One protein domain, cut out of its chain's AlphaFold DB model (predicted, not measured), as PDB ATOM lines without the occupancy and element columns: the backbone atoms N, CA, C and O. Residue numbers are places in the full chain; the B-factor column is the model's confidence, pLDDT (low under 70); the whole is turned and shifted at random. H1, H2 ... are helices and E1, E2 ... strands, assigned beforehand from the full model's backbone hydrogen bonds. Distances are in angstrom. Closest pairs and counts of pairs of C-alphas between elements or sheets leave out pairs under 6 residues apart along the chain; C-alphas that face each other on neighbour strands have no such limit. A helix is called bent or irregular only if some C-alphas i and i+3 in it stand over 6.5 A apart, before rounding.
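What this domain is: This is residues 102 to 301 of the 301 residues of an uncharacterized protein of Ralstonia sp. NT80 (UniProt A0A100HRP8). This is a rounded cluster of helices built round three, H3, H9 and H10, which run up and down with their centres in a triangle; H9 and H10 pack closely as a hairpin, while H3 sits more loosely beside them. H1 crosses H3 and H9, the hairpin of H6 and H7 packs on H3, H8 packs on the last residues of H3 and H10, H11 packs on residues 244 to 247 of H9, and the small strand hairpin E1 and E2 lies at the far edge, beyond H4. The printed part has 200 residues, with twelve named helices and two named strands in the order H1 to H4, E1, E2, H5 to H12. The sheet has the order E1 - E2, antiparallel, and the class is mostly helix. The whole is compact, with a radius of gyration of the C-alphas of 16.9 A and spans of 48 by 45 by 34 A.

Where its parts are: Strand E1 is residues 157 to 160, 9.6 A long, and E2 is residues 163 to 166, 9.9 A long; C-alpha 157 is at (28.960, -19.915, 23.386). Before them come H1, residues 102 to 120, 26.4 A long from C-alpha 102 at (20.185, -56.722, 42.576), H2, residues 122 to 125, H3, residues 130 to 142, 18.8 A long, and H4, residues 146 to 155. After them come H5, residues 177 to 184, H6, residues 199 to 204, H7, residues 208 to 222, 22.0 A long, and H8, residues 224 to 235, 16.5 A long. Then follow H9, residues 244 to 259, 23.6 A long, H10, residues 263 to 276, 19.9 A long, H11, residues 280 to 284, and H12, residues 289 to 299, 15.2 A long, with C-alpha 299 at (22.292, -36.943, 44.329). H3 is only just irregular, with C-alphas 137 and 140 6.9 A apart, and H7 is irregular, with C-alphas 209 and 212 7.1 A apart.

How they stand to each other: E1 and E2 form an antiparallel hairpin at 137 degrees, with N 158 and O 165 at 2.8 A and N 160 and O 163 at 2.9 A, within hydrogen-bond range. The closest C-alphas of H4 and E2, Thr 154 and Pro 166, are 6.2 A apart. H4 is close to but not clearly touching H6, the C-alphas of Val 146 and Leu 199 being 5.5 A apart. H5 is likewise close to but not clearly touching H6, about perpendicular at 90 degrees, with C-alphas 179 and 202 closest at 6.8 A. H6 touches H3 at a shallow tilt of 28 degrees, opposite ways, closest at C-alphas 200 and 142, 5.1 A. H3, H9 and H10 are an up-and-down bundle, each helix running against the one before it. H9 and H10, a helical hairpin, touch at a shallow tilt of 26 degrees, closest at the C-alphas of Ala 257 and Arg 266, 5.2 A. H1 touches H9 at a steep tilt of 51 degrees, opposite ways, closest at C-alphas 108 and 252, 5.3 A. H1 and H2 only just touch, with 3 pairs of C-alphas within 8 A. H8, with residues 224 to 228 alone, touches H10, closest at C-alphas 224 and 275, 4.2 A. H11 touches H12, closest at C-alphas 282 and 289, 3.9 A. Every O i to N i+4 pair is within hydrogen-bond range in H1, H5, H6, H8, H10, H11 and H12; the counts are 6 of 9 in H3, 5 of 6 in H4, 9 of 11 in H7 and 10 of 12 in H9, and H2 is too short for such a pair.

The domain as a whole: The two C-alphas farthest apart, those of Ser 123 and Asp 162, are 50.7 A apart. The printed part has no cut and ends at residue 301, the chain's last. The link from H5 to H6, residues 185 to 198, is long. The mean pLDDT of the printed part is 90.5, and residue 193 alone is under 70.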
ATOM      1  N   GLU A 102      20.330 -55.796  43.707       89.31
ATOM      2  CA  GLU A 102      20.185 -56.722  42.576       89.31
ATOM      3  C   GLU A 102      18.781 -56.652  41.958       89.31
ATOM      4  O   GLU A 102      18.655 -56.489  40.746       89.31
ATOM      5  N   ASP A 103      17.734 -56.645  42.789       91.19
ATOM      6  CA  ASP A 103      16.345 -56.517  42.332       91.19
ATOM      7  C   ASP A 103      16.099 -55.198  41.578       91.19
ATOM      8  O   ASP A 103      15.454 -55.190  40.531       91.19
ATOM      9  N   ASN A 104      16.667 -54.084  42.057       93.00
ATOM     10  CA  ASN A 104      16.520 -52.777  41.409       93.00
ATOM     11  C   ASN A 104      17.187 -52.754  40.027       93.00
ATOM     12  O   ASN A 104      16.614 -52.233  39.069       93.00
ATOM     13  N   LEU A 105      18.376 -53.352  39.907       94.25
ATOM     14  CA  LEU A 105      19.094 -53.472  38.637       94.25
ATOM     15  C   LEU A 105      18.359 -54.389  37.652       94.25
ATOM     16  O   LEU A 105      18.323 -54.098  36.454       94.25
ATOM     17  N   ILE A 106      17.755 -55.478  38.137       94.62
ATOM     18  CA  ILE A 106      16.930 -56.376  37.320       94.62
ATOM     19  C   ILE A 106      15.732 -55.618  36.746       94.62
ATOM     20  O   ILE A 106      15.481 -55.705  35.545       94.62
ATOM     21  N   GLU A 107      15.011 -54.860  37.571       94.00
ATOM     22  CA  GLU A 107      13.854 -54.084  37.114       94.00
ATOM     23  C   GLU A 107      14.256 -52.936  36.176       94.00
ATOM     24  O   GLU A 107      13.619 -52.755  35.140       94.00
ATOM     25  N   ALA A 108      15.358 -52.224  36.447       95.44
ATOM     26  CA  ALA A 108      15.887 -51.210  35.531       95.44
ATOM     27  C   ALA A 108      16.237 -51.808  34.156       95.44
ATOM     28  O   ALA A 108      15.922 -51.225  33.117       95.44
ATOM     29  N   LYS A 109      16.838 -53.006  34.133       95.56
ATOM     30  CA  LYS A 109      17.141 -53.724  32.888       95.56
ATOM     31  C   LYS A 109      15.875 -54.178  32.163       95.56
ATOM     32  O   LYS A 109      15.807 -54.041  30.947       95.56
ATOM     33  N   LYS A 110      14.879 -54.708  32.881       94.38
ATOM     34  CA  LYS A 110      13.585 -55.091  32.290       94.38
ATOM     35  C   LYS A 110      12.883 -53.893  31.665       94.38
ATOM     36  O   LYS A 110      12.328 -54.035  30.582       94.38
ATOM     37  N   LEU A 111      12.921 -52.742  32.334       94.44
ATOM     38  CA  LEU A 111      12.336 -51.514  31.822       94.44
ATOM     39  C   LEU A 111      13.034 -51.079  30.524       94.44
ATOM     40  O   LEU A 111      12.358 -50.903  29.518       94.44
ATOM     41  N   LEU A 112      14.372 -51.033  30.506       96.19
ATOM     42  CA  LEU A 112      15.147 -50.751  29.289       96.19
ATOM     43  C   LEU A 112      14.820 -51.727  28.149       96.19
ATOM     44  O   LEU A 112      14.549 -51.304  27.026       96.19
ATOM     45  N   ASP A 113      14.813 -53.031  28.437       95.69
ATOM     46  CA  ASP A 113      14.515 -54.068  27.448       95.69
ATOM     47  C   ASP A 113      13.078 -53.948  26.918       95.69
ATOM     48  O   ASP A 113      12.848 -54.159  25.728       95.69
ATOM     49  N   SER A 114      12.118 -53.590  27.776       93.06
ATOM     50  CA  SER A 114      10.718 -53.367  27.409       93.06
ATOM     51  C   SER A 114      10.562 -52.149  26.503       93.06
ATOM     52  O   SER A 114       9.971 -52.270  25.432       93.06
ATOM     53  N   THR A 115      11.137 -51.003  26.885       92.12
ATOM     54  CA  THR A 115      11.081 -49.776  26.081       92.12
ATOM     55  C   THR A 115      11.687 -50.004  24.693       92.12
ATOM     56  O   THR A 115      11.080 -49.648  23.688       92.12
ATOM     57  N   LEU A 116      12.834 -50.688  24.611       94.19
ATOM     58  CA  LEU A 116      13.460 -51.030  23.330       94.19
ATOM     59  C   LEU A 116      12.662 -52.060  22.526       94.19
ATOM     60  O   LEU A 116      12.597 -51.966  21.307       94.19
ATOM     61  N   THR A 117      12.061 -53.055  23.182       93.19
ATOM     62  CA  THR A 117      11.265 -54.086  22.498       93.19
ATOM     63  C   THR A 117      10.007 -53.499  21.868       93.19
ATOM     64  O   THR A 117       9.602 -53.959  20.801       93.19
ATOM     65  N   ASN A 118       9.395 -52.502  22.509       87.44
ATOM     66  CA  ASN A 118       8.227 -51.810  21.969       87.44
ATOM     67  C   ASN A 118       8.556 -51.055  20.675       87.44
ATOM     68  O   ASN A 118       7.720 -51.020  19.778       87.44
ATOM     69  N   GLU A 119       9.770 -50.511  20.575       85.75
ATOM     70  CA  GLU A 119      10.232 -49.735  19.421       85.75
ATOM     71  C   GLU A 119      10.801 -50.623  18.299       85.75
ATOM     72  O   GLU A 119      10.429 -50.502  17.136       85.75
ATOM     73  N   TYR A 120      11.687 -51.561  18.648       87.44
ATOM     74  CA  TYR A 120      12.515 -52.304  17.687       87.44
ATOM     75  C   TYR A 120      12.177 -53.800  17.587       87.44
ATOM     76  O   TYR A 120      12.718 -54.508  16.742       87.44
ATOM     77  N   GLY A 121      11.288 -54.312  18.438       84.00
ATOM     78  CA  GLY A 121      10.926 -55.729  18.476       84.00
ATOM     79  C   GLY A 121      11.859 -56.610  19.323       84.00
ATOM     80  O   GLY A 121      13.009 -56.296  19.619       84.00
ATOM     81  N   SER A 122      11.338 -57.763  19.761       75.62
ATOM     82  CA  SER A 122      11.970 -58.566  20.828       75.62
ATOM     83  C   SER A 122      13.161 -59.438  20.402       75.62
ATOM     84  O   SER A 122      13.957 -59.831  21.259       75.62
ATOM     85  N   SER A 123      13.275 -59.795  19.118       76.75
ATOM     86  CA  SER A 123      14.340 -60.679  18.616       76.75
ATOM     87  C   SER A 123      15.711 -60.020  18.690       76.75
ATOM     88  O   SER A 123      16.688 -60.673  19.066       76.75
ATOM     89  N   ASP A 124      15.751 -58.728  18.384       78.06
ATOM     90  CA  ASP A 124      16.987 -57.983  18.167       78.06
ATOM     91  C   ASP A 124      17.532 -57.488  19.513       78.06
ATOM     92  O   ASP A 124      18.691 -57.726  19.857       78.06
ATOM     93  N   VAL A 125      16.649 -56.959  20.366       85.94
ATOM     94  CA  VAL A 125      16.986 -56.407  21.690       85.94
ATOM     95  C   VAL A 125      17.638 -57.430  22.624       85.94
ATOM     96  O   VAL A 125      18.511 -57.086  23.424       85.94
ATOM     97  N   ARG A 126      17.245 -58.709  22.548       85.56
ATOM     98  CA  ARG A 126      17.806 -59.763  23.418       85.56
ATOM     99  C   ARG A 126      19.280 -60.048  23.147       85.56
ATOM    100  O   ARG A 126      19.954 -60.554  24.043       85.56
ATOM    101  N   GLN A 127      19.754 -59.764  21.937       86.94
ATOM    102  CA  GLN A 127      21.135 -60.020  21.525       86.94
ATOM    103  C   GLN A 127      22.051 -58.830  21.812       86.94
ATOM    104  O   GLN A 127      23.266 -59.001  21.866       86.94
ATOM    105  N   TRP A 128      21.475 -57.646  22.019       91.94
ATOM    106  CA  TRP A 128      22.235 -56.430  22.244       91.94
ATOM    107  C   TRP A 128      22.917 -56.410  23.608       91.94
ATOM    108  O   TRP A 128      22.315 -56.727  24.644       91.94
ATOM    109  N   ASP A 129      24.172 -55.971  23.616       92.94
ATOM    110  CA  ASP A 129      24.847 -55.602  24.854       92.94
ATOM    111  C   ASP A 129      24.290 -54.281  25.428       92.94
ATOM    112  O   ASP A 129      23.452 -53.605  24.827       92.94
ATOM    113  N   LEU A 130      24.725 -53.907  26.635       94.19
ATOM    114  CA  LEU A 130      24.236 -52.688  27.289       94.19
ATOM    115  C   LEU A 130      24.575 -51.413  26.495       94.19
ATOM    116  O   LEU A 130      23.795 -50.465  26.517       94.19
ATOM    117  N   GLY A 131      25.712 -51.381  25.795       94.25
ATOM    118  CA  GLY A 131      26.116 -50.229  24.992       94.25
ATOM    119  C   GLY A 131      25.231 -50.056  23.765       94.25
ATOM    120  O   GLY A 131      24.738 -48.956  23.523       94.25
ATOM    121  N   GLN A 132      24.954 -51.147  23.050       93.12
ATOM    122  CA  GLN A 132      23.998 -51.171  21.943       93.12
ATOM    123  C   GLN A 132      22.596 -50.767  22.412       93.12
ATOM    124  O   GLN A 132      21.946 -49.954  21.762       93.12
ATOM    125  N   LYS A 133      22.145 -51.262  23.570       95.31
ATOM    126  CA  LYS A 133      20.846 -50.880  24.148       95.31
ATOM    127  C   LYS A 133      20.758 -49.391  24.461       95.31
ATOM    128  O   LYS A 133      19.781 -48.762  24.080       95.31
ATOM    129  N   ILE A 134      21.770 -48.820  25.116       95.50
ATOM    130  CA  ILE A 134      21.814 -47.380  25.419       95.50
ATOM    131  C   ILE A 134      21.814 -46.555  24.133       95.50
ATOM    132  O   ILE A 134      21.097 -45.562  24.042       95.50
ATOM    133  N   PHE A 135      22.578 -46.987  23.131       95.00
ATOM    134  CA  PHE A 135      22.620 -46.327  21.837       95.00
ATOM    135  C   PHE A 135      21.234 -46.267  21.177       95.00
ATOM    136  O   PHE A 135      20.739 -45.180  20.880       95.00
ATOM    137  N   TRP A 136      20.574 -47.417  21.021       93.94
ATOM    138  CA  TRP A 136      19.238 -47.495  20.420       93.94
ATOM    139  C   TRP A 136      18.154 -46.824  21.263       93.94
ATOM    140  O   TRP A 136      17.171 -46.331  20.718       93.94
ATOM    141  N   PHE A 137      18.340 -46.770  22.580       96.06
ATOM    142  CA  PHE A 137      17.418 -46.103  23.489       96.06
ATOM    143  C   PHE A 137      17.443 -44.581  23.317       96.06
ATOM    144  O   PHE A 137      16.395 -43.957  23.383       96.06
ATOM    145  N   ILE A 138      18.613 -43.981  23.077       95.38
ATOM    146  CA  ILE A 138      18.763 -42.520  22.953       95.38
ATOM    147  C   ILE A 138      18.359 -42.016  21.559       95.38
ATOM    148  O   ILE A 138      17.894 -40.887  21.428       95.38
ATOM    149  N   LEU A 139      18.511 -42.837  20.519       93.62
ATOM    150  CA  LEU A 139      18.253 -42.440  19.131       93.62
ATOM    151  C   LEU A 139      16.908 -41.730  18.876       93.62
ATOM    152  O   LEU A 139      16.929 -40.723  18.168       93.62
ATOM    153  N   PRO A 140      15.768 -42.171  19.443       92.81
ATOM    154  CA  PRO A 140      14.480 -41.526  19.202       92.81
ATOM    155  C   PRO A 140      14.411 -40.054  19.627       92.81
ATOM    156  O   PRO A 140      13.721 -39.273  18.985       92.81
ATOM    157  N   ILE A 141      15.152 -39.628  20.660       94.56
ATOM    158  CA  ILE A 141      15.204 -38.201  21.033       94.56
ATOM    159  C   ILE A 141      16.182 -37.397  20.163       94.56
ATOM    160  O   ILE A 141      16.220 -36.175  20.250       94.56
ATOM    161  N   LEU A 142      16.973 -38.060  19.317       94.12
ATOM    162  CA  LEU A 142      17.893 -37.435  18.361       94.12
ATOM    163  C   LEU A 142      17.314 -37.382  16.939       94.12
ATOM    164  O   LEU A 142      18.037 -37.088  15.988       94.12
ATOM    165  N   ALA A 143      16.023 -37.668  16.764       92.88
ATOM    166  CA  ALA A 143      15.350 -37.645  15.469       92.88
ATOM    167  C   ALA A 143      14.957 -36.219  15.041       92.88
ATOM    168  O   ALA A 143      13.804 -35.942  14.729       92.88
ATOM    169  N   PHE A 144      15.932 -35.311  15.004       92.75
ATOM    170  CA  PHE A 144      15.767 -33.945  14.506       92.75
ATOM    171  C   PHE A 144      16.738 -33.641  13.345       92.75
ATOM    172  O   PHE A 144      17.781 -34.300  13.233       92.75
ATOM    173  N   PRO A 145      16.446 -32.621  12.511       92.31
ATOM    174  CA  PRO A 145      17.309 -32.223  11.398       92.31
ATOM    175  C   PRO A 145      18.675 -31.696  11.853       92.31
ATOM    176  O   PRO A 145      18.771 -30.798  12.697       92.31
ATOM    177  N   VAL A 146      19.747 -32.221  11.256       90.88
ATOM    178  CA  VAL A 146      21.139 -31.909  11.627       90.88
ATOM    179  C   VAL A 146      21.499 -30.460  11.311       90.88
ATOM    180  O   VAL A 146      22.108 -29.793  12.144       90.88
ATOM    181  N   ALA A 147      21.119 -29.961  10.133       89.56
ATOM    182  CA  ALA A 147      21.512 -28.630   9.672       89.56
ATOM    183  C   ALA A 147      21.035 -27.524  10.631       89.56
ATOM    184  O   ALA A 147      21.844 -26.723  11.097       89.56
ATOM    185  N   SER A 148      19.750 -27.541  10.999       91.88
ATOM    186  CA  SER A 148      19.148 -26.581  11.935       91.88
ATOM    187  C   SER A 148      19.785 -26.644  13.325       91.88
ATOM    188  O   SER A 148      20.069 -25.609  13.934       91.88
ATOM    189  N   PHE A 149      20.075 -27.855  13.812       93.12
ATOM    190  CA  PHE A 149      20.773 -28.043  15.081       93.12
ATOM    191  C   PHE A 149      22.178 -27.431  15.050       93.12
ATOM    192  O   PHE A 149      22.528 -26.642  15.929       93.12
ATOM    193  N   VAL A 150      22.976 -27.753  14.028       91.56
ATOM    194  CA  VAL A 150      24.344 -27.236  13.877       91.56
ATOM    195  C   VAL A 150      24.332 -25.714  13.744       91.56
ATOM    196  O   VAL A 150      25.114 -25.037  14.414       91.56
ATOM    197  N   GLU A 151      23.407 -25.149  12.964       91.31
ATOM    198  CA  GLU A 151      23.261 -23.698  12.839       91.31
ATOM    199  C   GLU A 151      23.015 -23.038  14.205       91.31
ATOM    200  O   GLU A 151      23.645 -22.030  14.530       91.31
ATOM    201  N   GLN A 152      22.149 -23.610  15.045       91.69
ATOM    202  CA  GLN A 152      21.930 -23.089  16.393       91.69
ATOM    203  C   GLN A 152      23.181 -23.234  17.270       91.69
ATOM    204  O   GLN A 152      23.586 -22.278  17.930       91.69
ATOM    205  N   MET A 153      23.832 -24.396  17.249       92.00
ATOM    206  CA  MET A 153      25.004 -24.664  18.084       92.00
ATOM    207  C   MET A 153      26.236 -23.827  17.698       92.00
ATOM    208  O   MET A 153      27.067 -23.550  18.556       92.00
ATOM    209  N   THR A 154      26.355 -23.353  16.455       89.56
ATOM    210  CA  THR A 154      27.422 -22.401  16.069       89.56
ATOM    211  C   THR A 154      27.233 -21.004  16.673       89.56
ATOM    212  O   THR A 154      28.200 -20.258  16.838       89.56
ATOM    213  N   LYS A 155      25.994 -20.639  17.034       89.75
ATOM    214  CA  LYS A 155      25.657 -19.367  17.700       89.75
ATOM    215  C   LYS A 155      25.819 -19.453  19.218       89.75
ATOM    216  O   LYS A 155      25.963 -18.429  19.886       89.75
ATOM    217  N   GLU A 156      25.797 -20.667  19.759       89.44
ATOM    218  CA  GLU A 156      26.008 -20.942  21.173       89.44
ATOM    219  C   GLU A 156      27.456 -20.675  21.587       89.44
ATOM    220  O   GLU A 156      28.404 -20.998  20.871       89.44
ATOM    221  N   LYS A 157      27.636 -20.134  22.795       86.81
ATOM    222  CA  LYS A 157      28.960 -19.915  23.386       86.81
ATOM    223  C   LYS A 157      29.207 -20.852  24.565       86.81
ATOM    224  O   LYS A 157      28.271 -21.284  25.245       86.81
ATOM    225  N   LYS A 158      30.478 -21.157  24.801       85.31
ATOM    226  CA  LYS A 158      31.007 -21.849  25.979       85.31
ATOM    227  C   LYS A 158      32.122 -21.010  26.597       85.31
ATOM    228  O   LYS A 158      32.807 -20.272  25.894       85.31
ATOM    229  N   ILE A 159      32.290 -21.118  27.910       82.75
ATOM    230  CA  ILE A 159      33.395 -20.470  28.617       82.75
ATOM    231  C   ILE A 159      34.546 -21.473  28.697       82.75
ATOM    232  O   ILE A 159      34.372 -22.564  29.234       82.75
ATOM    233  N   VAL A 160      35.703 -21.100  28.161       80.62
ATOM    234  CA  VAL A 160      36.958 -21.854  28.251       80.62
ATOM    235  C   VAL A 160      38.021 -20.889  28.764       80.62
ATOM    236  O   VAL A 160      38.221 -19.836  28.166       80.62
ATOM    237  N   ASP A 161      38.661 -21.208  29.892       83.75
ATOM    238  CA  ASP A 161      39.688 -20.362  30.525       83.75
ATOM    239  C   ASP A 161      39.261 -18.883  30.683       83.75
ATOM    240  O   ASP A 161      39.966 -17.963  30.262       83.75
ATOM    241  N   ASP A 162      38.065 -18.661  31.243       85.62
ATOM    242  CA  ASP A 162      37.423 -17.345  31.429       85.62
ATOM    243  C   ASP A 162      37.163 -16.550  30.130       85.62
ATOM    244  O   ASP A 162      36.879 -15.349  30.166       85.62
ATOM    245  N   LYS A 163      37.221 -17.206  28.964       86.06
ATOM    246  CA  LYS A 163      36.919 -16.610  27.658       86.06
ATOM    247  C   LYS A 163      35.702 -17.256  27.023       86.06
ATOM    248  O   LYS A 163      35.541 -18.471  27.034       86.06
ATOM    249  N   GLU A 164      34.857 -16.425  26.426       86.75
ATOM    250  CA  GLU A 164      33.754 -16.895  25.599       86.75
ATOM    251  C   GLU A 164      34.267 -17.348  24.228       86.75
ATOM    252  O   GLU A 164      34.728 -16.536  23.423       86.75
ATOM    253  N   GLU A 165      34.126 -18.637  23.944       85.31
ATOM    254  CA  GLU A 165      34.381 -19.243  22.639       85.31
ATOM    255  C   GLU A 165      33.081 -19.826  22.064       85.31
ATOM    256  O   GLU A 165      32.188 -20.198  22.830       85.31
ATOM    257  N   PRO A 166      32.923 -19.919  20.732       83.44
ATOM    258  CA  PRO A 166      31.794 -20.636  20.151       83.44
ATOM    259  C   PRO A 166      31.828 -22.115  20.564       83.44
ATOM    260  O   PRO A 166      32.898 -22.708  20.730       83.44
ATOM    261  N   LEU A 167      30.650 -22.715  20.751       86.50
ATOM    262  CA  LEU A 167      30.525 -24.130  21.105       86.50
ATOM    263  C   LEU A 167      31.122 -25.019  20.010       86.50
ATOM    264  O   LEU A 167      31.932 -25.889  20.341       86.50
ATOM    265  N   ILE A 168      30.750 -24.730  18.757       88.19
ATOM    266  CA  ILE A 168      31.282 -25.313  17.520       88.19
ATOM    267  C   ILE A 168      31.831 -24.192  16.637       88.19
ATOM    268  O   ILE A 168      31.178 -23.156  16.474       88.19
ATOM    269  N   ARG A 169      32.986 -24.401  16.008       84.94
ATOM    270  CA  ARG A 169      33.475 -23.507  14.945       84.94
ATOM    271  C   ARG A 169      32.836 -23.873  13.589       84.94
ATOM    272  O   ARG A 169      32.599 -25.050  13.350       84.94
ATOM    273  N   PRO A 170      32.598 -22.913  12.674       76.06
ATOM    274  CA  PRO A 170      31.930 -23.178  11.391       76.06
ATOM    275  C   PRO A 170      32.548 -24.291  10.526       76.06
ATOM    276  O   PRO A 170      31.817 -24.956   9.804       76.06
ATOM    277  N   ASP A 171      33.860 -24.512  10.635       79.81
ATOM    278  CA  ASP A 171      34.605 -25.513   9.855       79.81
ATOM    279  C   ASP A 171      35.108 -26.690  10.719       79.81
ATOM    280  O   ASP A 171      36.041 -27.398  10.343       79.81
ATOM    281  N   GLU A 172      34.567 -26.860  11.927       86.31
ATOM    282  CA  GLU A 172      34.958 -27.948  12.826       86.31
ATOM    283  C   GLU A 172      34.352 -29.277  12.372       86.31
ATOM    284  O   GLU A 172      33.145 -29.375  12.145       86.31
ATOM    285  N   GLU A 173      35.184 -30.319  12.277       86.94
ATOM    286  CA  GLU A 173      34.696 -31.678  12.049       86.94
ATOM    287  C   GLU A 173      33.829 -32.119  13.236       86.94
ATOM    288  O   GLU A 173      34.294 -32.303  14.361       86.94
ATOM    289  N   LEU A 174      32.540 -32.300  12.965       91.75
ATOM    290  CA  LEU A 174      31.562 -32.835  13.902       91.75
ATOM    291  C   LEU A 174      31.784 -34.337  14.144       91.75
ATOM    292  O   LEU A 174      32.286 -35.026  13.250       91.75
ATOM    293  N   PRO A 175      31.317 -34.885  15.282       90.12
ATOM    294  CA  PRO A 175      31.486 -36.299  15.632       90.12
ATOM    295  C   PRO A 175      30.984 -37.320  14.600       90.12
ATOM    296  O   PRO A 175      31.418 -38.466  14.641       90.12
ATOM    297  N   TRP A 176      30.077 -36.924  13.704       90.31
ATOM    298  CA  TRP A 176      29.495 -37.750  12.638       90.31
ATOM    299  C   TRP A 176      29.961 -37.354  11.227       90.31
ATOM    300  O   TRP A 176      29.368 -37.797  10.244       90.31
ATOM    301  N   SER A 177      30.978 -36.493  11.092       89.56
ATOM    302  CA  SER A 177      31.408 -35.959   9.785       89.56
ATOM    303  C   SER A 177      31.900 -37.042   8.832       89.56
ATOM    304  O   SER A 177      31.634 -36.975   7.636       89.56
ATOM    305  N   ASP A 178      32.572 -38.073   9.346       86.19
ATOM    306  CA  ASP A 178      33.016 -39.216   8.545       86.19
ATOM    307  C   ASP A 178      31.831 -39.936   7.892       86.19
ATOM    308  O   ASP A 178      31.871 -40.267   6.707       86.19
ATOM    309  N   ILE A 179      30.749 -40.120   8.644       86.75
ATOM    310  CA  ILE A 179      29.515 -40.737   8.159       86.75
ATOM    311  C   ILE A 179      28.810 -39.801   7.187       86.75
ATOM    312  O   ILE A 179      28.391 -40.247   6.125       86.75
ATOM    313  N   GLN A 180      28.734 -38.508   7.504       86.12
ATOM    314  CA  GLN A 180      28.160 -37.506   6.609       86.12
ATOM    315  C   GLN A 180      28.857 -37.523   5.240       86.12
ATOM    316  O   GLN A 180      28.186 -37.593   4.219       86.12
ATOM    317  N   HIS A 181      30.190 -37.599   5.195       87.12
ATOM    318  CA  HIS A 181      30.929 -37.725   3.935       87.12
ATOM    319  C   HIS A 181      30.617 -39.020   3.164       87.12
ATOM    320  O   HIS A 181      30.584 -39.023   1.928       87.12
ATOM    321  N   LEU A 182      30.377 -40.134   3.861       86.56
ATOM    322  CA  LEU A 182      29.939 -41.382   3.224       86.56
ATOM    323  C   LEU A 182      28.522 -41.266   2.644       86.56
ATOM    324  O   LEU A 182      28.248 -41.847   1.595       86.56
ATOM    325  N   VAL A 183      27.649 -40.494   3.289       85.62
ATOM    326  CA  VAL A 183      26.311 -40.169   2.775       85.62
ATOM    327  C   VAL A 183      26.413 -39.271   1.544       85.62
ATOM    328  O   VAL A 183      25.880 -39.609   0.491       85.62
ATOM    329  N   ASP A 184      27.182 -38.187   1.631       85.00
ATOM    330  CA  ASP A 184      27.341 -37.204   0.552       85.00
ATOM    331  C   ASP A 184      27.978 -37.813  -0.709       85.00
ATOM    332  O   ASP A 184      27.661 -37.432  -1.835       85.00
ATOM    333  N   SER A 185      28.876 -38.787  -0.533       86.56
ATOM    334  CA  SER A 185      29.489 -39.540  -1.639       86.56
ATOM    335  C   SER A 185      28.591 -40.642  -2.216       86.56
ATOM    336  O   SER A 185      28.972 -41.287  -3.195       86.56
ATOM    337  N   GLY A 186      27.410 -40.873  -1.632       83.88
ATOM    338  CA  GLY A 186      26.471 -41.921  -2.034       83.88
ATOM    339  C   GLY A 186      26.907 -43.337  -1.649       83.88
ATOM    340  O   GLY A 186      26.337 -44.311  -2.145       83.88
ATOM    341  N   ALA A 187      27.922 -43.479  -0.787       86.50
ATOM    342  CA  ALA A 187      28.380 -44.777  -0.297       86.50
ATOM    343  C   ALA A 187      27.381 -45.404   0.691       86.50
ATOM    344  O   ALA A 187      27.281 -46.629   0.775       86.50
ATOM    345  N   ILE A 188      26.634 -44.570   1.420       84.00
ATOM    346  CA  ILE A 188      25.571 -44.968   2.348       84.00
ATOM    347  C   ILE A 188      24.334 -44.114   2.064       84.00
ATOM    348  O   ILE A 188      24.449 -42.913   1.863       84.00
ATOM    349  N   ASN A 189      23.146 -44.722   2.081       81.50
ATOM    350  CA  ASN A 189      21.876 -44.022   1.875       81.50
ATOM    351  C   ASN A 189      20.981 -44.193   3.115       81.50
ATOM    352  O   ASN A 189      20.213 -45.158   3.172       81.50
ATOM    353  N   PRO A 190      21.118 -43.331   4.138       79.56
ATOM    354  CA  PRO A 190      20.267 -43.378   5.317       79.56
ATOM    355  C   PRO A 190      18.830 -42.968   4.952       79.56
ATOM    356  O   PRO A 190      18.624 -42.274   3.954       79.56
ATOM    357  N   PRO A 191      17.821 -43.361   5.749       73.12
ATOM    358  CA  PRO A 191      16.470 -42.835   5.595       73.12
ATOM    359  C   PRO A 191      16.485 -41.305   5.717       73.12
ATOM    360  O   PRO A 191      16.943 -40.770   6.733       73.12
ATOM    361  N   MET A 192      15.999 -40.624   4.680       70.69
ATOM    362  CA  MET A 192      15.837 -39.167   4.626       70.69
ATOM    363  C   MET A 192      14.348 -38.820   4.669       70.69
ATOM    364  O   MET A 192      13.537 -39.538   4.078       70.69
ATOM    365  N   ASP A 193      14.001 -37.715   5.332       68.88
ATOM    366  CA  ASP A 193      12.679 -37.096   5.222       68.88
ATOM    367  C   ASP A 193      12.811 -35.819   4.382       68.88
ATOM    368  O   ASP A 193      13.425 -34.831   4.791       68.88
ATOM    369  N   GLY A 194      12.328 -35.883   3.141       77.06
ATOM    370  CA  GLY A 194      12.591 -34.850   2.140       77.06
ATOM    371  C   GLY A 194      14.088 -34.701   1.840       77.06
ATOM    372  O   GLY A 194      14.744 -35.658   1.430       77.06
ATOM    373  N   GLU A 195      14.611 -33.484   2.012       77.19
ATOM    374  CA  GLU A 195      16.032 -33.149   1.818       77.19
ATOM    375  C   GLU A 195      16.825 -33.132   3.137       77.19
ATOM    376  O   GLU A 195      18.036 -32.908   3.131       77.19
ATOM    377  N   GLU A 196      16.169 -33.368   4.278       84.00
ATOM    378  CA  GLU A 196      16.800 -33.247   5.586       84.00
ATOM    379  C   GLU A 196      17.389 -34.571   6.069       84.00
ATOM    380  O   GLU A 196      16.782 -35.645   6.012       84.00
ATOM    381  N   ILE A 197      18.604 -34.469   6.601       87.25
ATOM    382  CA  ILE A 197      19.291 -35.568   7.259       87.25
ATOM    383  C   ILE A 197      19.059 -35.442   8.761       87.25
ATOM    384  O   ILE A 197      19.377 -34.420   9.375       87.25
ATOM    385  N   PHE A 198      18.516 -36.505   9.347       90.94
ATOM    386  CA  PHE A 198      18.223 -36.590  10.770       90.94
ATOM    387  C   PHE A 198      19.434 -37.154  11.513       90.94
ATOM    388  O   PHE A 198      20.086 -38.087  11.032       90.94
ATOM    389  N   LEU A 199      19.729 -36.615  12.700       90.81
ATOM    390  CA  LEU A 199      20.890 -37.066  13.472       90.81
ATOM    391  C   LEU A 199      20.746 -38.544  13.856       90.81
ATOM    392  O   LEU A 199      21.706 -39.305  13.756       90.81
ATOM    393  N   SER A 200      19.537 -38.979  14.215       91.31
ATOM    394  CA  SER A 200      19.249 -40.389  14.473       91.31
ATOM    395  C   SER A 200      19.579 -41.287  13.273       91.31
ATOM    396  O   SER A 200      20.252 -42.304  13.442       91.31
ATOM    397  N   SER A 201      19.187 -40.891  12.058       89.50
ATOM    398  CA  SER A 201      19.467 -41.636  10.825       89.50
ATOM    399  C   SER A 201      20.965 -41.729  10.519       89.50
ATOM    400  O   SER A 201      21.437 -42.796  10.126       89.50
ATOM    401  N   LEU A 202      21.728 -40.649  10.737       88.88
ATOM    402  CA  LEU A 202      23.191 -40.665  10.590       88.88
ATOM    403  C   LEU A 202      23.853 -41.610  11.582       88.88
ATOM    404  O   LEU A 202      24.732 -42.388  11.225       88.88
ATOM    405  N   LEU A 203      23.440 -41.555  12.842       89.94
ATOM    406  CA  LEU A 203      24.040 -42.394  13.867       89.94
ATOM    407  C   LEU A 203      23.648 -43.866  13.675       89.94
ATOM    408  O   LEU A 203      24.467 -44.755  13.907       89.94
ATOM    409  N   ALA A 204      22.428 -44.154  13.215       88.75
ATOM    410  CA  ALA A 204      21.932 -45.517  13.026       88.75
ATOM    411  C   ALA A 204      22.735 -46.333  11.995       88.75
ATOM    412  O   ALA A 204      22.778 -47.560  12.104       88.75
ATOM    413  N   VAL A 205      23.391 -45.673  11.029       87.62
ATOM    414  CA  VAL A 205      24.235 -46.334  10.016       87.62
ATOM    415  C   VAL A 205      25.672 -46.603  10.480       87.62
ATOM    416  O   VAL A 205      26.423 -47.262   9.758       87.62
ATOM    417  N   CYS A 206      26.063 -46.152  11.679       84.38
ATOM    418  CA  CYS A 206      27.323 -46.560  12.299       84.38
ATOM    419  C   CYS A 206      27.410 -48.089  12.382       84.38
ATOM    420  O   CYS A 206      26.442 -48.759  12.747       84.38
ATOM    421  N   ASP A 207      28.598 -48.647  12.153       81.44
ATOM    422  CA  ASP A 207      28.861 -50.030  12.548       81.44
ATOM    423  C   ASP A 207      28.775 -50.196  14.083       81.44
ATOM    424  O   ASP A 207      28.921 -49.232  14.844       81.44
ATOM    425  N   ASP A 208      28.549 -51.423  14.564       76.00
ATOM    426  CA  ASP A 208      28.374 -51.692  15.999       76.00
ATOM    427  C   ASP A 208      29.566 -51.249  16.862       76.00
ATOM    428  O   ASP A 208      29.381 -50.870  18.019       76.00
ATOM    429  N   THR A 209      30.783 -51.246  16.307       75.06
ATOM    430  CA  THR A 209      31.991 -50.836  17.036       75.06
ATOM    431  C   THR A 209      32.092 -49.320  17.203       75.06
ATOM    432  O   THR A 209      32.692 -48.848  18.171       75.06
ATOM    433  N   ARG A 210      31.474 -48.555  16.296       82.88
ATOM    434  CA  ARG A 210      31.482 -47.088  16.281       82.88
ATOM    435  C   ARG A 210      30.264 -46.462  16.936       82.88
ATOM    436  O   ARG A 210      30.416 -45.389  17.504       82.88
ATOM    437  N   LYS A 211      29.095 -47.116  16.932       87.88
ATOM    438  CA  LYS A 211      27.833 -46.577  17.492       87.88
ATOM    439  C   LYS A 211      28.024 -45.871  18.832       87.88
ATOM    440  O   LYS A 211      27.700 -44.693  18.979       87.88
ATOM    441  N   LEU A 212      28.606 -46.582  19.798       89.00
ATOM    442  CA  LEU A 212      28.789 -46.042  21.140       89.00
ATOM    443  C   LEU A 212      29.843 -44.930  21.191       89.00
ATOM    444  O   LEU A 212      29.672 -43.968  21.930       89.00
ATOM    445  N   TYR A 213      30.911 -45.052  20.403       89.19
ATOM    446  CA  TYR A 213      31.975 -44.053  20.328       89.19
ATOM    447  C   TYR A 213      31.478 -42.735  19.718       89.19
ATOM    448  O   TYR A 213      31.711 -41.664  20.272       89.19
ATOM    449  N   THR A 214      30.732 -42.806  18.616       90.38
ATOM    450  CA  THR A 214      30.140 -41.635  17.962       90.38
ATOM    451  C   THR A 214      29.112 -40.962  18.869       90.38
ATOM    452  O   THR A 214      29.100 -39.734  18.975       90.38
ATOM    453  N   LEU A 215      28.289 -41.743  19.579       92.50
ATOM    454  CA  LEU A 215      27.337 -41.207  20.554       92.50
ATOM    455  C   LEU A 215      28.040 -40.538  21.745       92.50
ATOM    456  O   LEU A 215      27.645 -39.446  22.148       92.50
ATOM    457  N   GLU A 216      29.094 -41.158  22.281       92.31
ATOM    458  CA  GLU A 216      29.920 -40.582  23.350       92.31
ATOM    459  C   GLU A 216      30.523 -39.243  22.917       92.31
ATOM    460  O   GLU A 216      30.383 -38.253  23.630       92.31
ATOM    461  N   ASN A 217      31.130 -39.175  21.730       92.31
ATOM    462  CA  ASN A 217      31.704 -37.934  21.206       92.31
ATOM    463  C   ASN A 217      30.640 -36.863  20.941       92.31
ATOM    464  O   ASN A 217      30.873 -35.687  21.212       92.31
ATOM    465  N   THR A 218      29.468 -37.264  20.448       93.56
ATOM    466  CA  THR A 218      28.314 -36.377  20.244       93.56
ATOM    467  C   THR A 218      27.883 -35.741  21.565       93.56
ATOM    468  O   THR A 218      27.828 -34.517  21.679       93.56
ATOM    469  N   LEU A 219      27.665 -36.552  22.601       93.38
ATOM    470  CA  LEU A 219      27.300 -36.058  23.929       93.38
ATOM    471  C   LEU A 219      28.439 -35.295  24.613       93.38
ATOM    472  O   LEU A 219      28.170 -34.326  25.302       93.38
ATOM    473  N   SER A 220      29.701 -35.656  24.393       91.19
ATOM    474  CA  SER A 220      30.856 -34.910  24.914       91.19
ATOM    475  C   SER A 220      30.971 -33.514  24.288       91.19
ATOM    476  O   SER A 220      31.271 -32.537  24.971       91.19
ATOM    477  N   THR A 221      30.677 -33.401  22.990       91.75
ATOM    478  CA  THR A 221      30.771 -32.136  22.243       91.75
ATOM    479  C   THR A 221      29.638 -31.179  22.611       91.75
ATOM    480  O   THR A 221      29.874 -29.993  22.848       91.75
ATOM    481  N   PHE A 222      28.402 -31.681  22.673       93.38
ATOM    482  CA  PHE A 222      27.208 -30.848  22.873       93.38
ATOM    483  C   PHE A 222      26.695 -30.836  24.311       93.38
ATOM    484  O   PHE A 222      25.925 -29.949  24.687       93.38
ATOM    485  N   GLY A 223      27.102 -31.806  25.125       92.69
ATOM    486  CA  GLY A 223      26.632 -31.977  26.489       92.69
ATOM    487  C   GLY A 223      25.109 -32.031  26.571       92.69
ATOM    488  O   GLY A 223      24.404 -32.576  25.717       92.69
ATOM    489  N   THR A 224      24.593 -31.366  27.595       93.31
ATOM    490  CA  THR A 224      23.159 -31.223  27.858       93.31
ATOM    491  C   THR A 224      22.419 -30.393  26.807       93.31
ATOM    492  O   THR A 224      21.190 -30.477  26.734       93.31
ATOM    493  N   LYS A 225      23.121 -29.617  25.961       94.12
ATOM    494  CA  LYS A 225      22.485 -28.796  24.916       94.12
ATOM    495  C   LYS A 225      21.846 -29.647  23.825       94.12
ATOM    496  O   LYS A 225      20.814 -29.250  23.300       94.12
ATOM    497  N   LEU A 226      22.398 -30.829  23.541       95.12
ATOM    498  CA  LEU A 226      21.803 -31.784  22.602       95.12
ATOM    499  C   LEU A 226      20.393 -32.196  23.047       95.12
ATOM    500  O   LEU A 226      19.435 -32.104  22.287       95.12
ATOM    501  N   VAL A 227      20.273 -32.596  24.315       95.75
ATOM    502  CA  VAL A 227      19.004 -33.020  24.921       95.75
ATOM    503  C   VAL A 227      18.052 -31.835  25.072       95.75
ATOM    504  O   VAL A 227      16.861 -31.974  24.817       95.75
ATOM    505  N   SER A 228      18.574 -30.660  25.443       95.12
ATOM    506  CA  SER A 228      17.771 -29.438  25.592       95.12
ATOM    507  C   SER A 228      17.166 -29.003  24.253       95.12
ATOM    508  O   SER A 228      15.973 -28.733  24.188       95.12
ATOM    509  N   TYR A 229      17.956 -29.021  23.172       96.12
ATOM    510  CA  TYR A 229      17.469 -28.735  21.823       96.12
ATOM    511  C   TYR A 229      16.379 -29.720  21.399       96.12
ATOM    512  O   TYR A 229      15.302 -29.304  20.977       96.12
ATOM    513  N   ALA A 230      16.636 -31.023  21.550       96.81
ATOM    514  CA  ALA A 230      15.655 -32.057  21.246       96.81
ATOM    515  C   ALA A 230      14.345 -31.841  22.018       96.81
ATOM    516  O   ALA A 230      13.258 -31.933  21.457       96.81
ATOM    517  N   PHE A 231      14.439 -31.487  23.297       97.06
ATOM    518  CA  PHE A 231      13.267 -31.228  24.119       97.06
ATOM    519  C   PHE A 231      12.501 -29.963  23.692       97.06
ATOM    520  O   PHE A 231      11.269 -29.948  23.708       97.06
ATOM    521  N   ASP A 232      13.194 -28.913  23.253       96.38
ATOM    522  CA  ASP A 232      12.542 -27.720  22.708       96.38
ATOM    523  C   ASP A 232      11.780 -28.024  21.411       96.38
ATOM    524  O   ASP A 232      10.669 -27.520  21.232       96.38
ATOM    525  N   GLN A 233      12.327 -28.881  20.542       96.12
ATOM    526  CA  GLN A 233      11.632 -29.370  19.344       96.12
ATOM    527  C   GLN A 233      10.407 -30.214  19.713       96.12
ATOM    528  O   GLN A 233       9.313 -29.994  19.189       96.12
ATOM    529  N   TYR A 234      10.558 -31.122  20.679       96.50
ATOM    530  CA  TYR A 234       9.458 -31.927  21.209       96.50
ATOM    531  C   TYR A 234       8.292 -31.055  21.698       96.50
ATOM    532  O   TYR A 234       7.140 -31.256  21.317       96.50
ATOM    533  N   LYS A 235       8.585 -30.000  22.468       95.62
ATOM    534  CA  LYS A 235       7.572 -29.043  22.942       95.62
ATOM    535  C   LYS A 235       6.891 -28.254  21.824       95.62
ATOM    536  O   LYS A 235       5.790 -27.745  22.032       95.62
ATOM    537  N   GLN A 236       7.538 -28.123  20.671       94.69
ATOM    538  CA  GLN A 236       6.979 -27.486  19.476       94.69
ATOM    539  C   GLN A 236       6.146 -28.458  18.623       94.69
ATOM    540  O   GLN A 236       5.571 -28.040  17.621       94.69
ATOM    541  N   GLY A 237       6.019 -29.721  19.045       92.38
ATOM    542  CA  GLY A 237       5.186 -30.734  18.399       92.38
ATOM    543  C   GLY A 237       5.943 -31.683  17.472       92.38
ATOM    544  O   GLY A 237       5.294 -32.435  16.750       92.38
ATOM    545  N   VAL A 238       7.281 -31.666  17.478       91.38
ATOM    546  CA  VAL A 238       8.081 -32.686  16.784       91.38
ATOM    547  C   VAL A 238       7.948 -34.015  17.528       91.38
ATOM    548  O   VAL A 238       8.040 -34.057  18.757       91.38
ATOM    549  N   ASP A 239       7.727 -35.099  16.785       89.19
ATOM    550  CA  ASP A 239       7.548 -36.440  17.341       89.19
ATOM    551  C   ASP A 239       8.887 -37.008  17.842       89.19
ATOM    552  O   ASP A 239       9.666 -37.589  17.088       89.19
ATOM    553  N   LEU A 240       9.186 -36.760  19.120       92.06
ATOM    554  CA  LEU A 240      10.388 -37.219  19.819       92.06
ATOM    555  C   LEU A 240       9.998 -37.914  21.127       92.06
ATOM    556  O   LEU A 240       9.099 -37.477  21.847       92.06
ATOM    557  N   SER A 241      10.718 -38.974  21.487       90.69
ATOM    558  CA  SER A 241      10.335 -39.852  22.602       90.69
ATOM    559  C   SER A 241      10.777 -39.338  23.979       90.69
ATOM    560  O   SER A 241      11.625 -39.944  24.624       90.69
ATOM    561  N   PHE A 242      10.182 -38.247  24.474       93.88
ATOM    562  CA  PHE A 242      10.473 -37.703  25.814       93.88
ATOM    563  C   PHE A 242       9.602 -38.251  26.953       93.88
ATOM    564  O   PHE A 242       9.711 -37.761  28.069       93.88
ATOM    565  N   SER A 243       8.773 -39.270  26.712       93.38
ATOM    566  CA  SER A 243       7.752 -39.745  27.661       93.38
ATOM    567  C   SER A 243       8.256 -39.995  29.094       93.38
ATOM    568  O   SER A 243       9.425 -40.293  29.345       93.38
ATOM    569  N   ALA A 244       7.340 -39.980  30.066       94.25
ATOM    570  CA  ALA A 244       7.664 -40.364  31.444       94.25
ATOM    571  C   ALA A 244       8.347 -41.746  31.550       94.25
ATOM    572  O   ALA A 244       9.235 -41.919  32.382       94.25
ATOM    573  N   GLU A 245       7.972 -42.716  30.705       94.75
ATOM    574  CA  GLU A 245       8.649 -44.018  30.648       94.75
ATOM    575  C   GLU A 245      10.103 -43.858  30.193       94.75
ATOM    576  O   GLU A 245      10.996 -44.354  30.874       94.75
ATOM    577  N   PHE A 246      10.353 -43.092  29.123       95.31
ATOM    578  CA  PHE A 246      11.707 -42.771  28.671       95.31
ATOM    579  C   PHE A 246      12.533 -42.129  29.791       95.31
ATOM    580  O   PHE A 246      13.633 -42.586  30.081       95.31
ATOM    581  N   ILE A 247      12.003 -41.118  30.482       96.00
ATOM    582  CA  ILE A 247      12.724 -40.442  31.570       96.00
ATOM    583  C   ILE A 247      13.101 -41.424  32.684       96.00
ATOM    584  O   ILE A 247      14.242 -41.427  33.148       96.00
ATOM    585  N   VAL A 248      12.170 -42.280  33.114       95.94
ATOM    586  CA  VAL A 248      12.447 -43.263  34.170       95.94
ATOM    587  C   VAL A 248      13.470 -44.304  33.702       95.94
ATOM    588  O   VAL A 248      14.395 -44.626  34.450       95.94
ATOM    589  N   THR A 249      13.382 -44.769  32.455       96.56
ATOM    590  CA  THR A 249      14.386 -45.655  31.848       96.56
ATOM    591  C   THR A 249      15.763 -44.990  31.782       96.56
ATOM    592  O   THR A 249      16.757 -45.612  32.156       96.56
ATOM    593  N   ALA A 250      15.828 -43.711  31.391       96.88
ATOM    594  CA  ALA A 250      17.057 -42.924  31.318       96.88
ATOM    595  C   ALA A 250      17.740 -42.804  32.691       96.88
ATOM    596  O   ALA A 250      18.947 -43.023  32.801       96.88
ATOM    597  N   LEU A 251      16.966 -42.551  33.753       96.75
ATOM    598  CA  LEU A 251      17.463 -42.546  35.135       96.75
ATOM    599  C   LEU A 251      18.049 -43.909  35.546       96.75
ATOM    600  O   LEU A 251      19.038 -43.964  36.278       96.75
ATOM    601  N   GLY A 252      17.487 -45.007  35.034       96.38
ATOM    602  CA  GLY A 252      17.974 -46.373  35.246       96.38
ATOM    603  C   GLY A 252      19.286 -46.706  34.531       96.38
ATOM    604  O   GLY A 252      19.973 -47.649  34.927       96.38
ATOM    605  N   LEU A 253      19.699 -45.931  33.523       96.69
ATOM    606  CA  LEU A 253      20.939 -46.206  32.790       96.69
ATOM    607  C   LEU A 253      22.186 -46.026  33.656       96.69
ATOM    608  O   LEU A 253      23.143 -46.788  33.519       96.69
ATOM    609  N   LEU A 254      22.182 -45.052  34.569       95.75
ATOM    610  CA  LEU A 254      23.334 -44.789  35.427       95.75
ATOM    611  C   LEU A 254      23.655 -45.956  36.380       95.75
ATOM    612  O   LEU A 254      24.810 -46.394  36.381       95.75
ATOM    613  N   PRO A 255      22.712 -46.493  37.182       95.25
ATOM    614  CA  PRO A 255      22.999 -47.654  38.023       95.25
ATOM    615  C   PRO A 255      23.376 -48.892  37.195       95.25
ATOM    616  O   PRO A 255      24.310 -49.601  37.571       95.25
ATOM    617  N   LEU A 256      22.765 -49.106  36.020       96.50
ATOM    618  CA  LEU A 256      23.166 -50.181  35.102       96.50
ATOM    619  C   LEU A 256      24.624 -50.025  34.630       96.50
ATOM    620  O   LEU A 256      25.405 -50.976  34.684       96.50
ATOM    621  N   ALA A 257      25.028 -48.818  34.227       95.50
ATOM    622  CA  ALA A 257      26.399 -48.518  33.818       95.50
ATOM    623  C   ALA A 257      27.401 -48.604  34.985       95.50
ATOM    624  O   ALA A 257      28.560 -49.003  34.805       95.50
ATOM    625  N   LYS A 258      26.971 -48.255  36.206       94.50
ATOM    626  CA  LYS A 258      27.743 -48.454  37.441       94.50
ATOM    627  C   LYS A 258      28.002 -49.934  37.693       94.50
ATOM    628  O   LYS A 258      29.173 -50.297  37.810       94.50
ATOM    629  N   ALA A 259      26.959 -50.760  37.669       94.75
ATOM    630  CA  ALA A 259      27.042 -52.206  37.858       94.75
ATOM    631  C   ALA A 259      27.894 -52.902  36.781       94.75
ATOM    632  O   ALA A 259      28.670 -53.800  37.096       94.75
ATOM    633  N   ALA A 260      27.824 -52.445  35.528       94.62
ATOM    634  CA  ALA A 260      28.647 -52.957  34.427       94.62
ATOM    635  C   ALA A 260      30.120 -52.497  34.468       94.62
ATOM    636  O   ALA A 260      30.908 -52.870  33.603       94.62
ATOM    637  N   ASN A 261      30.494 -51.655  35.437       94.38
ATOM    638  CA  ASN A 261      31.808 -51.026  35.547       94.38
ATOM    639  C   ASN A 261      32.295 -50.318  34.266       94.38
ATOM    640  O   ASN A 261      33.478 -50.366  33.927       94.38
ATOM    641  N   ASN A 262      31.383 -49.653  33.549       94.44
ATOM    642  CA  ASN A 262      31.679 -49.024  32.263       94.44
ATOM    643  C   ASN A 262      31.594 -47.490  32.351       94.44
ATOM    644  O   ASN A 262      30.509 -46.915  32.350       94.44
ATOM    645  N   ASN A 263      32.752 -46.822  32.399       93.00
ATOM    646  CA  ASN A 263      32.832 -45.362  32.546       93.00
ATOM    647  C   ASN A 263      32.255 -44.583  31.359       93.00
ATOM    648  O   ASN A 263      31.680 -43.520  31.572       93.00
ATOM    649  N   ARG A 264      32.349 -45.121  30.137       92.75
ATOM    650  CA  ARG A 264      31.772 -44.477  28.948       92.75
ATOM    651  C   ARG A 264      30.252 -44.420  29.053       92.75
ATOM    652  O   ARG A 264      29.649 -43.365  28.907       92.75
ATOM    653  N   LEU A 265      29.637 -45.548  29.419       95.44
ATOM    654  CA  LEU A 265      28.188 -45.625  29.626       95.44
ATOM    655  C   LEU A 265      27.722 -44.756  30.795       95.44
ATOM    656  O   LEU A 265      26.648 -44.169  30.718       95.44
ATOM    657  N   ARG A 266      28.531 -44.638  31.858       95.31
ATOM    658  CA  ARG A 266      28.239 -43.724  32.974       95.31
ATOM    659  C   ARG A 266      28.205 -42.272  32.495       95.31
ATOM    660  O   ARG A 266      27.239 -41.589  32.802       95.31
ATOM    661  N   SER A 267      29.198 -41.848  31.709       94.62
ATOM    662  CA  SER A 267      29.274 -40.492  31.144       94.62
ATOM    663  C   SER A 267      28.070 -40.165  30.251       94.62
ATOM    664  O   SER A 267      27.422 -39.130  30.419       94.62
ATOM    665  N   ILE A 268      27.705 -41.093  29.356       95.81
ATOM    666  CA  ILE A 268      26.517 -40.969  28.495       95.81
ATOM    667  C   ILE A 268      25.244 -40.839  29.341       95.81
ATOM    668  O   ILE A 268      24.448 -39.927  29.120       95.81
ATOM    669  N   ALA A 269      25.059 -41.724  30.327       96.44
ATOM    670  CA  ALA A 269      23.888 -41.704  31.196       96.44
ATOM    671  C   ALA A 269      23.799 -40.406  32.015       96.44
ATOM    672  O   ALA A 269      22.724 -39.824  32.101       96.44
ATOM    673  N   GLN A 270      24.915 -39.929  32.579       96.06
ATOM    674  CA  GLN A 270      24.963 -38.668  33.329       96.06
ATOM    675  C   GLN A 270      24.570 -37.484  32.447       96.06
ATOM    676  O   GLN A 270      23.624 -36.778  32.780       96.06
ATOM    677  N   THR A 271      25.199 -37.340  31.279       96.00
ATOM    678  CA  THR A 271      24.908 -36.238  30.345       96.00
ATOM    679  C   THR A 271      23.439 -36.232  29.911       96.00
ATOM    680  O   THR A 271      22.805 -35.176  29.846       96.00
ATOM    681  N   LEU A 272      22.869 -37.415  29.643       96.75
ATOM    682  CA  LEU A 272      21.453 -37.555  29.311       96.75
ATOM    683  C   LEU A 272      20.557 -37.101  30.471       96.75
ATOM    684  O   LEU A 272      19.654 -36.291  30.266       96.75
ATOM    685  N   ILE A 273      20.808 -37.604  31.682       96.75
ATOM    686  CA  ILE A 273      20.022 -37.287  32.881       96.75
ATOM    687  C   ILE A 273      20.100 -35.788  33.212       96.75
ATOM    688  O   ILE A 273      19.074 -35.173  33.506       96.75
ATOM    689  N   GLU A 274      21.285 -35.186  33.114       95.75
ATOM    690  CA  GLU A 274      21.493 -33.742  33.270       95.75
ATOM    691  C   GLU A 274      20.653 -32.941  32.273       95.75
ATOM    692  O   GLU A 274      19.955 -32.002  32.659       95.75
ATOM    693  N   GLY A 275      20.666 -33.345  30.999       95.31
ATOM    694  CA  GLY A 275      19.867 -32.711  29.955       95.31
ATOM    695  C   GLY A 275      18.362 -32.816  30.208       95.31
ATOM    696  O   GLY A 275      17.639 -31.831  30.066       95.31
ATOM    697  N   LEU A 276      17.878 -33.977  30.658       96.31
ATOM    698  CA  LEU A 276      16.466 -34.166  31.010       96.31
ATOM    699  C   LEU A 276      16.038 -33.285  32.195       96.31
ATOM    700  O   LEU A 276      14.911 -32.780  32.225       96.31
ATOM    701  N   ALA A 277      16.946 -33.038  33.143       95.06
ATOM    702  CA  ALA A 277      16.717 -32.175  34.302       95.06
ATOM    703  C   ALA A 277      16.669 -30.665  33.969       95.06
ATOM    704  O   ALA A 277      16.444 -29.841  34.865       95.06
ATOM    705  N   HIS A 278      16.877 -30.275  32.704       93.00
ATOM    706  CA  HIS A 278      16.676 -28.901  32.226       93.00
ATOM    707  C   HIS A 278      15.233 -28.590  31.804       93.00
ATOM    708  O   HIS A 278      14.921 -27.430  31.541       93.00
ATOM    709  N   GLY A 279      14.330 -29.577  31.789       92.25
ATOM    710  CA  GLY A 279      12.903 -29.295  31.611       92.25
ATOM    711  C   GLY A 279      12.018 -30.499  31.304       92.25
ATOM    712  O   GLY A 279      10.831 -30.456  31.623       92.25
ATOM    713  N   ALA A 280      12.570 -31.578  30.743       95.44
ATOM    714  CA  ALA A 280      11.786 -32.753  30.358       95.44
ATOM    715  C   ALA A 280      11.111 -33.425  31.562       95.44
ATOM    716  O   ALA A 280       9.931 -33.762  31.496       95.44
ATOM    717  N   ILE A 281      11.828 -33.544  32.687       95.12
ATOM    718  CA  ILE A 281      11.287 -34.122  33.928       95.12
ATOM    719  C   ILE A 281      10.047 -33.355  34.408       95.12
ATOM    720  O   ILE A 281       9.009 -33.962  34.679       95.12
ATOM    721  N   ASP A 282      10.145 -32.028  34.488       94.00
ATOM    722  CA  ASP A 282       9.066 -31.175  34.993       94.00
ATOM    723  C   ASP A 282       7.843 -31.170  34.070       94.00
ATOM    724  O   ASP A 282       6.713 -31.035  34.537       94.00
ATOM    725  N   TYR A 283       8.070 -31.326  32.767       95.06
ATOM    726  CA  TYR A 283       7.021 -31.311  31.757       95.06
ATOM    727  C   TYR A 283       6.251 -32.636  31.684       95.06
ATOM    728  O   TYR A 283       5.024 -32.633  31.647       95.06
ATOM    729  N   GLU A 284       6.954 -33.769  31.713       94.75
ATOM    730  CA  GLU A 284       6.364 -35.102  31.498       94.75
ATOM    731  C   GLU A 284       5.890 -35.796  32.778       94.75
ATOM    732  O   GLU A 284       5.069 -36.727  32.734       94.75
ATOM    733  N   ILE A 285       6.407 -35.349  33.926       93.56
ATOM    734  CA  ILE A 285       6.066 -35.852  35.260       93.56
ATOM    735  C   ILE A 285       5.713 -34.670  36.186       93.56
ATOM    736  O   ILE A 285       6.304 -34.525  37.259       93.56
ATOM    737  N   PRO A 286       4.761 -33.792  35.817       92.19
ATOM    738  CA  PRO A 286       4.485 -32.546  36.544       92.19
ATOM    739  C   PRO A 286       4.081 -32.767  38.009       92.19
ATOM    740  O   PRO A 286       4.271 -31.906  38.867       92.19
ATOM    741  N   GLU A 287       3.533 -33.936  38.332       88.88
ATOM    742  CA  GLU A 287       3.122 -34.303  39.678       88.88
ATOM    743  C   GLU A 287       4.286 -34.445  40.672       88.88
ATOM    744  O   GLU A 287       4.059 -34.261  41.875       88.88
ATOM    745  N   LEU A 288       5.493 -34.727  40.166       90.38
ATOM    746  CA  LEU A 288       6.730 -34.970  40.916       90.38
ATOM    747  C   LEU A 288       7.908 -34.093  40.442       90.38
ATOM    748  O   LEU A 288       8.914 -34.005  41.139       90.38
ATOM    749  N   GLY A 289       7.769 -33.439  39.287       90.19
ATOM    750  CA  GLY A 289       8.832 -32.832  38.493       90.19
ATOM    751  C   GLY A 289       9.872 -32.082  39.307       90.19
ATOM    752  O   GLY A 289      11.012 -32.523  39.391       90.19
ATOM    753  N   ALA A 290       9.455 -31.017  39.994       90.69
ATOM    754  CA  ALA A 290      10.373 -30.157  40.738       90.69
ATOM    755  C   ALA A 290      11.165 -30.912  41.824       90.69
ATOM    756  O   ALA A 290      12.366 -30.688  41.981       90.69
ATOM    757  N   ASP A 291      10.510 -31.827  42.547       91.88
ATOM    758  CA  ASP A 291      11.147 -32.650  43.580       91.88
ATOM    759  C   ASP A 291      12.143 -33.642  42.957       91.88
ATOM    760  O   ASP A 291      13.246 -33.820  43.478       91.88
ATOM    761  N   LEU A 292      11.776 -34.272  41.833       94.31
ATOM    762  CA  LEU A 292      12.641 -35.212  41.120       94.31
ATOM    763  C   LEU A 292      13.839 -34.502  40.487       94.31
ATOM    764  O   LEU A 292      14.962 -34.971  40.629       94.31
ATOM    765  N   THR A 293      13.619 -33.358  39.844       93.81
ATOM    766  CA  THR A 293      14.661 -32.509  39.261       93.81
ATOM    767  C   THR A 293      15.676 -32.072  40.324       93.81
ATOM    768  O   THR A 293      16.882 -32.181  40.095       93.81
ATOM    769  N   ASP A 294      15.221 -31.618  41.499       92.62
ATOM    770  CA  ASP A 294      16.112 -31.244  42.608       92.62
ATOM    771  C   ASP A 294      16.890 -32.454  43.148       92.62
ATOM    772  O   ASP A 294      18.102 -32.366  43.349       92.62
ATOM    773  N   TYR A 295      16.230 -33.607  43.313       93.19
ATOM    774  CA  TYR A 295      16.889 -34.840  43.750       93.19
ATOM    775  C   TYR A 295      17.975 -35.290  42.761       93.19
ATOM    776  O   TYR A 295      19.110 -35.558  43.159       93.19
ATOM    777  N   VAL A 296      17.654 -35.321  41.464       92.31
ATOM    778  CA  VAL A 296      18.575 -35.692  40.380       92.31
ATOM    779  C   VAL A 296      19.820 -34.800  40.399       92.31
ATOM    780  O   VAL A 296      20.936 -35.315  40.452       92.31
ATOM    781  N   LYS A 297      19.635 -33.475  40.462       89.88
ATOM    782  CA  LYS A 297      20.730 -32.488  40.473       89.88
ATOM    783  C   LYS A 297      21.635 -32.557  41.704       89.88
ATOM    784  O   LYS A 297      22.754 -32.070  41.642       89.88
ATOM    785  N   ARG A 298      21.148 -33.084  42.832       89.88
ATOM    786  CA  ARG A 298      21.911 -33.132  44.092       89.88
ATOM    787  C   ARG A 298      22.549 -34.482  44.388       89.88
ATOM    788  O   ARG A 298      23.495 -34.532  45.173       89.88
ATOM    789  N   LYS A 299      21.960 -35.573  43.894       87.62
ATOM    790  CA  LYS A 299      22.292 -36.943  44.329       87.62
ATOM    791  C   LYS A 299      22.785 -37.848  43.213       87.62
ATOM    792  O   LYS A 299      23.429 -38.853  43.508       87.62
ATOM    793  N   ILE A 300      22.437 -37.548  41.965       82.62
ATOM    794  CA  ILE A 300      22.739 -38.413  40.818       82.62
ATOM    795  C   ILE A 300      23.895 -37.842  39.999       82.62
ATOM    796  O   ILE A 300      24.780 -38.601  39.590       82.62
ATOM    797  N   ILE A 301      23.852 -36.529  39.789       79.69
ATOM    798  CA  ILE A 301      24.847 -35.706  39.097       79.69
ATOM    799  C   ILE A 301      25.829 -35.172  40.135       79.69
ATOM    800  O   ILE A 301      27.047 -35.380  39.942       79.69
TER     801      ILE A 301